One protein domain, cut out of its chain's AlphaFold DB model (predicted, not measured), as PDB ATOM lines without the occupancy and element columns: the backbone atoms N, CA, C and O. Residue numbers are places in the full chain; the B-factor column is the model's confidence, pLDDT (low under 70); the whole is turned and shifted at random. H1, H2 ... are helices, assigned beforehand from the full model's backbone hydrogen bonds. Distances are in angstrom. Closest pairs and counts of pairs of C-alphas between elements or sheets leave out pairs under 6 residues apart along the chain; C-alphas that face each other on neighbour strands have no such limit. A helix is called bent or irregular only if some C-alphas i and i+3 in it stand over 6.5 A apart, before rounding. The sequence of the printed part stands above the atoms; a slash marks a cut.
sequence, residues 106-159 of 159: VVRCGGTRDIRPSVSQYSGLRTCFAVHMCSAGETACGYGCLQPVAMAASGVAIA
ATOM      1  N   VAL A 106     100.872 119.558 134.722       71.25
ATOM      2  CA  VAL A 106     101.993 118.767 135.228       71.25
ATOM      3  C   VAL A 106     102.616 119.536 136.377       71.25
ATOM      4  O   VAL A 106     103.140 120.637 136.187       71.25
ATOM      5  N   VAL A 107     102.590 118.947 137.570       69.94
ATOM      6  CA  VAL A 107     103.339 119.475 138.705       69.94
ATOM      7  C   VAL A 107     104.824 119.285 138.389       69.94
ATOM      8  O   VAL A 107     105.347 118.178 138.429       69.94
ATOM      9  N   ARG A 108     105.526 120.375 138.058       67.19
ATOM     10  CA  ARG A 108     106.983 120.360 137.811       67.19
ATOM     11  C   ARG A 108     107.808 120.168 139.094       67.19
ATOM     12  O   ARG A 108     109.033 120.150 139.037       67.19
ATOM     13  N   CYS A 109     107.152 120.053 140.248       72.75
ATOM     14  CA  CYS A 109     107.789 119.827 141.539       72.75
ATOM     15  C   CYS A 109     108.234 118.365 141.662       72.75
ATOM     16  O   CYS A 109     107.406 117.457 141.664       72.75
ATOM     17  N   GLY A 110     109.535 118.136 141.836       72.19
ATOM     18  CA  GLY A 110     110.097 116.813 142.115       72.19
ATOM     19  C   GLY A 110     109.966 116.415 143.584       72.19
ATOM     20  O   GLY A 110     110.967 116.034 144.162       72.19
ATOM     21  N   GLY A 111     108.790 116.569 144.205       70.06
ATOM     22  CA  GLY A 111     108.537 116.498 145.659       70.06
ATOM     23  C   GLY A 111     108.807 115.158 146.373       70.06
ATOM     24  O   GLY A 111     108.106 114.826 147.327       70.06
ATOM     25  N   THR A 112     109.796 114.386 145.929       71.12
ATOM     26  CA  THR A 112     110.299 113.182 146.588       71.12
ATOM     27  C   THR A 112     110.985 113.530 147.910       71.12
ATOM     28  O   THR A 112     111.445 114.653 148.124       71.12
ATOM     29  N   ARG A 113     111.073 112.548 148.816       68.25
ATOM     30  CA  ARG A 113     111.699 112.724 150.140       68.25
ATOM     31  C   ARG A 113     113.189 113.062 150.054       68.25
ATOM     32  O   ARG A 113     113.701 113.710 150.959       68.25
ATOM     33  N   ASP A 114     113.839 112.680 148.957       74.50
ATOM     34  CA  ASP A 114     115.260 112.943 148.713       74.50
ATOM     35  C   ASP A 114     115.514 114.415 148.360       74.50
ATOM     36  O   ASP A 114     116.501 115.003 148.791       74.50
ATOM     37  N   ILE A 115     114.599 115.028 147.600       76.94
ATOM     38  CA  ILE A 115     114.696 116.430 147.166       76.94
ATOM     39  C   ILE A 115     114.059 117.366 148.206       76.94
ATOM     40  O   ILE A 115     114.479 118.512 148.369       76.94
ATOM     41  N   ARG A 116     113.044 116.883 148.933       78.44
ATOM     42  CA  ARG A 116     112.259 117.642 149.915       78.44
ATOM     43  C   ARG A 116     112.232 116.911 151.274       78.44
ATOM     44  O   ARG A 116     111.189 116.370 151.652       78.44
ATOM     45  N   PRO A 117     113.351 116.893 152.025       78.38
ATOM     46  CA  PRO A 117     113.411 116.228 153.325       78.38
ATOM     47  C   PRO A 117     112.527 116.930 154.364       78.38
ATOM     48  O   PRO A 117     112.315 118.147 154.301       78.38
ATOM     49  N   SER A 118     112.015 116.165 155.333       80.81
ATOM     50  CA  SER A 118     111.275 116.706 156.478       80.81
ATOM     51  C   SER A 118     112.233 117.393 157.449       80.81
ATOM     52  O   SER A 118     113.161 116.752 157.939       80.81
ATOM     53  N   VAL A 119     112.002 118.669 157.745       85.38
ATOM     54  CA  VAL A 119     112.853 119.475 158.644       85.38
ATOM     55  C   VAL A 119     112.146 119.844 159.942       85.38
ATOM     56  O   VAL A 119     112.797 120.199 160.919       85.38
ATOM     57  N   SER A 120     110.817 119.764 159.965       80.75
ATOM     58  CA  SER A 120     110.000 120.109 161.120       80.75
ATOM     59  C   SER A 120     108.806 119.167 161.213       80.75
ATOM     60  O   SER A 120     108.346 118.613 160.214       80.75
ATOM     61  N   GLN A 121     108.311 118.967 162.431       83.25
ATOM     62  CA  GLN A 121     107.100 118.199 162.679       83.25
ATOM     63  C   GLN A 121     106.020 119.153 163.170       83.25
ATOM     64  O   GLN A 121     106.187 119.805 164.202       83.25
ATOM     65  N   TYR A 122     104.919 119.250 162.430       80.56
ATOM     66  CA  TYR A 122     103.795 120.075 162.835       80.56
ATOM     67  C   TYR A 122     102.879 119.277 163.765       80.56
ATOM     68  O   TYR A 122     102.371 118.208 163.418       80.56
ATOM     69  N   SER A 123     102.646 119.814 164.961       83.62
ATOM     70  CA  SER A 123     101.723 119.245 165.943       83.62
ATOM     71  C   SER A 123     100.591 120.236 166.202       83.62
ATOM     72  O   SER A 123     100.788 121.256 166.858       83.62
ATOM     73  N   GLY A 124      99.417 119.970 165.622       85.06
ATOM     74  CA  GLY A 124      98.264 120.870 165.650       85.06
ATOM     75  C   GLY A 124      97.150 120.438 164.692       85.06
ATOM     76  O   GLY A 124      97.111 119.289 164.240       85.06
ATOM     77  N   LEU A 125      96.240 121.361 164.357       86.25
ATOM     78  CA  LEU A 125      95.156 121.094 163.407       86.25
ATOM     79  C   LEU A 125      95.705 120.832 161.999       86.25
ATOM     80  O   LEU A 125      96.347 121.688 161.399       86.25
ATOM     81  N   ARG A 126      95.383 119.671 161.423       77.69
ATOM     82  CA  ARG A 126      95.825 119.276 160.075       77.69
ATOM     83  C   ARG A 126      94.975 119.908 158.969       77.69
ATOM     84  O   ARG A 126      94.348 119.207 158.181       77.69
ATOM     85  N   THR A 127      94.959 121.233 158.911       83.19
ATOM     86  CA  THR A 127      94.399 121.995 157.789       83.19
ATOM     87  C   THR A 127      95.511 122.803 157.128       83.19
ATOM     88  O   THR A 127      96.388 123.327 157.814       83.19
ATOM     89  N   CYS A 128      95.489 122.931 155.796       83.12
ATOM     90  CA  CYS A 128      96.508 123.697 155.065       83.12
ATOM     91  C   CYS A 128      96.643 125.128 155.604       83.12
ATOM     92  O   CYS A 128      97.745 125.655 155.694       83.12
ATOM     93  N   PHE A 129      95.524 125.718 156.030       85.25
ATOM     94  CA  PHE A 129      95.483 127.035 156.653       85.25
ATOM     95  C   PHE A 129      96.262 127.093 157.977       85.25
ATOM     96  O   PHE A 129      97.132 127.946 158.137       85.25
ATOM     97  N   ALA A 130      96.000 126.171 158.910       86.62
ATOM     98  CA  ALA A 130      96.659 126.163 160.215       86.62
ATOM     99  C   ALA A 130      98.163 125.858 160.110       86.62
ATOM    100  O   ALA A 130      98.965 126.468 160.813       86.62
ATOM    101  N   VAL A 131      98.556 124.965 159.194       84.81
ATOM    102  CA  VAL A 131      99.971 124.659 158.935       84.81
ATOM    103  C   VAL A 131     100.692 125.886 158.370       84.81
ATOM    104  O   VAL A 131     101.745 126.244 158.896       84.81
ATOM    105  N   HIS A 132     100.104 126.560 157.370       85.00
ATOM    106  CA  HIS A 132     100.680 127.746 156.720       85.00
ATOM    107  C   HIS A 132     100.892 128.919 157.687       85.00
ATOM    108  O   HIS A 132     101.861 129.660 157.560       85.00
ATOM    109  N   MET A 133      99.994 129.098 158.662       86.56
ATOM    110  CA  MET A 133     100.129 130.162 159.662       86.56
ATOM    111  C   MET A 133     101.318 129.955 160.605       86.56
ATOM    112  O   MET A 133     101.881 130.931 161.095       86.56
ATOM    113  N   CYS A 134     101.695 128.706 160.876       82.44
ATOM    114  CA  CYS A 134     102.794 128.390 161.786       82.44
ATOM    115  C   CYS A 134     104.132 128.204 161.060       82.44
ATOM    116  O   CYS A 134     105.181 128.477 161.639       82.44
ATOM    117  N   SER A 135     104.117 127.696 159.825       77.19
ATOM    118  CA  SER A 135     105.328 127.409 159.049       77.19
ATOM    119  C   SER A 135     105.030 127.242 157.556       77.19
ATOM    120  O   SER A 135     103.903 126.958 157.161       77.19
ATOM    121  N   ALA A 136     106.065 127.293 156.715       78.25
ATOM    122  CA  ALA A 136     105.965 126.964 155.288       78.25
ATOM    123  C   ALA A 136     105.809 125.444 154.999       78.25
ATOM    124  O   ALA A 136     106.080 124.989 153.887       78.25
ATOM    125  N   GLY A 137     105.383 124.650 155.991       79.12
ATOM    126  CA  GLY A 137     105.208 123.196 155.918       79.12
ATOM    127  C   GLY A 137     106.302 122.402 156.640       79.12
ATOM    128  O   GLY A 137     107.275 122.952 157.146       79.12
ATOM    129  N   GLU A 138     106.144 121.075 156.672       79.19
ATOM    130  CA  GLU A 138     107.022 120.141 157.409       79.19
ATOM    131  C   GLU A 138     108.373 119.859 156.724       79.19
ATOM    132  O   GLU A 138     109.190 119.072 157.201       79.19
ATOM    133  N   THR A 139     108.630 120.472 155.571       82.19
ATOM    134  CA  THR A 139     109.754 120.108 154.697       82.19
ATOM    135  C   THR A 139     110.670 121.278 154.366       82.19
ATOM    136  O   THR A 139     110.239 122.424 154.417       82.19
ATOM    137  N   ALA A 140     111.870 120.981 153.864       81.88
ATOM    138  CA  ALA A 140     112.853 121.981 153.451       81.88
ATOM    139  C   ALA A 140     112.391 122.938 152.327       81.88
ATOM    140  O   ALA A 140     112.929 124.035 152.208       81.88
ATOM    141  N   CYS A 141     111.415 122.558 151.489       80.94
ATOM    142  CA  CYS A 141     110.937 123.425 150.407       80.94
ATOM    143  C   CYS A 141     109.720 124.247 150.849       80.94
ATOM    144  O   CYS A 141     108.611 123.708 150.936       80.94
ATOM    145  N   GLY A 142     109.935 125.551 151.053       78.88
ATOM    146  CA  GLY A 142     108.902 126.511 151.464       78.88
ATOM    147  C   GLY A 142     107.884 126.889 150.380       78.88
ATOM    148  O   GLY A 142     106.880 127.517 150.691       78.88
ATOM    149  N   TYR A 143     108.111 126.486 149.126       79.88
ATOM    150  CA  TYR A 143     107.155 126.645 148.016       79.88
ATOM    151  C   TYR A 143     106.399 125.347 147.685       79.88
ATOM    152  O   TYR A 143     105.611 125.308 146.743       79.88
ATOM    153  N   GLY A 144     106.674 124.255 148.405       77.69
ATOM    154  CA  GLY A 144     106.039 122.959 148.172       77.69
ATOM    155  C   GLY A 144     104.690 122.825 148.879       77.69
ATOM    156  O   GLY A 144     104.390 123.545 149.828       77.69
ATOM    157  N   CYS A 145     103.885 121.845 148.463       77.62
ATOM    158  CA  CYS A 145     102.595 121.552 149.091       77.62
ATOM    159  C   CYS A 145     102.741 121.280 150.602       77.62
ATOM    160  O   CYS A 145     103.653 120.578 151.039       77.62
ATOM    161  N   LEU A 146     101.816 121.782 151.416       78.50
ATOM    162  CA  LEU A 146     101.875 121.696 152.886       78.50
ATOM    163  C   LEU A 146     101.486 120.318 153.456       78.50
ATOM    164  O   LEU A 146     101.319 120.166 154.663       78.50
ATOM    165  N   GLN A 147     101.300 119.320 152.595       62.94
ATOM    166  CA  GLN A 147     100.801 118.008 152.983       62.94
ATOM    167  C   GLN A 147     101.826 117.247 153.845       62.94
ATOM    168  O   GLN A 147     103.027 117.322 153.563       62.94
ATOM    169  N   PRO A 148     101.379 116.490 154.868       58.94
ATOM    170  CA  PRO A 148     102.271 115.688 155.691       58.94
ATOM    171  C   PRO A 148     103.062 114.684 154.853       58.94
ATOM    172  O   PRO A 148     102.513 113.986 153.997       58.94
ATOM    173  N   VAL A 149     104.356 114.558 155.152       54.31
ATOM    174  CA  VAL A 149     105.336 113.748 154.396       54.31
ATOM    175  C   VAL A 149     104.943 112.261 154.304       54.31
ATOM    176  O   VAL A 149     105.351 111.544 153.384       54.31
ATOM    177  N   ALA A 150     104.083 111.791 155.214       47.84
ATOM    178  CA  ALA A 150     103.485 110.458 155.176       47.84
ATOM    179  C   ALA A 150     102.624 110.211 153.919       47.84
ATOM    180  O   ALA A 150     102.661 109.112 153.378       47.84
ATOM    181  N   MET A 151     101.911 111.222 153.413       44.41
ATOM    182  CA  MET A 151     101.061 111.088 152.220       44.41
ATOM    183  C   MET A 151     101.829 111.263 150.902       44.41
ATOM    184  O   MET A 151     101.377 110.772 149.877       44.41
ATOM    185  N   ALA A 152     103.014 111.880 150.915       46.28
ATOM    186  CA  ALA A 152     103.856 112.010 149.719       46.28
ATOM    187  C   ALA A 152     104.446 110.665 149.232       46.28
ATOM    188  O   ALA A 152     104.928 110.574 148.107       46.28
ATOM    189  N   ALA A 153     104.419 109.608 150.059       41.28
ATOM    190  CA  ALA A 153     104.968 108.293 149.709       41.28
ATOM    191  C   ALA A 153     104.055 107.430 148.826       41.28
ATOM    192  O   ALA A 153     104.526 106.442 148.274       41.28
ATOM    193  N   SER A 154     102.775 107.772 148.674       41.94
ATOM    194  CA  SER A 154     101.853 106.964 147.868       41.94
ATOM    195  C   SER A 154     101.907 107.281 146.370       41.94
ATOM    196  O   SER A 154     101.171 106.670 145.603       41.94
ATOM    197  N   GLY A 155     102.740 108.239 145.932       41.56
ATOM    198  CA  GLY A 155     102.788 108.669 144.527       41.56
ATOM    199  C   GLY A 155     101.479 109.297 144.034       41.56
ATOM    200  O   GLY A 155     101.346 109.599 142.850       41.56
ATOM    201  N   VAL A 156     100.510 109.512 144.927       39.78
ATOM    202  CA  VAL A 156      99.241 110.135 144.583       39.78
ATOM    203  C   VAL A 156      99.473 111.639 144.580       39.78
ATOM    204  O   VAL A 156      99.371 112.314 145.603       39.78
ATOM    205  N   ALA A 157      99.830 112.158 143.409       37.78
ATOM    206  CA  ALA A 157      99.630 113.558 143.083       37.78
ATOM    207  C   ALA A 157      98.116 113.817 143.105       37.78
ATOM    208  O   ALA A 157      97.436 113.672 142.092       37.78
ATOM    209  N   ILE A 158      97.571 114.111 144.284       36.84
ATOM    210  CA  ILE A 158      96.213 114.633 144.398       36.84
ATOM    211  C   ILE A 158      96.330 116.112 144.040       36.84
ATOM    212  O   ILE A 158      96.857 116.904 144.824       36.84
ATOM    213  N   ALA A 159      95.950 116.420 142.802       36.56
ATOM    214  CA  ALA A 159      95.590 117.768 142.390       36.56
ATOM    215  C   ALA A 159      94.345 118.235 143.156       36.56
ATOM    216  O   ALA A 159      93.475 117.375 143.432       36.56
TER     217      ALA A 159
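AT A GLANCE: This is residues 106 to 159 of the 159 residues of the protein "Electron transport complex protein RnfB" of Prevotella sp. CAG:487 (UniProt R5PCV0). This domain has little regular structure: loops make most of a rounded body, with the short helix H1 towards one end and the shorter H2 away from it. Residues 106 to 127 arch along the body, 8 to 17 A from the mean of the C-alphas, and residues 135 to 150 wind back nearer the middle, at 4 to 11 A. The 54 printed residues have two named helices, H1 then H2, and no named strand; the class is all helix, with 11 residues in named elements. The whole is compact, radius of gyration of the C-alphas 10.7 A, spanning 28 by 21 by 18 A.

IN THESE COORDINATES: Find C-alpha 128 at (96.508, 123.697, 155.065); from there H1, residues 128 to 134, runs 10.3 A. H2, residues 151 to 154, ends at C-alpha 154, (101.853, 106.964, 147.868), and is neither bent nor irregular, but only just: C-alphas 151 and 154 are 6.0 A apart.

HOW THE PARTS SIT: H1 and H2 are apart. In H1, 2 of 3 O i to N i+4 pairs are within hydrogen-bond range; H2 is too short for such a pair.

THE WHOLE: The printed part has no cut. The link from H1 to H2, 16 residues, is long. Mean pLDDT of the printed part is 71.0; residues 107 to 108, 113 and 147 to 159 are under 70.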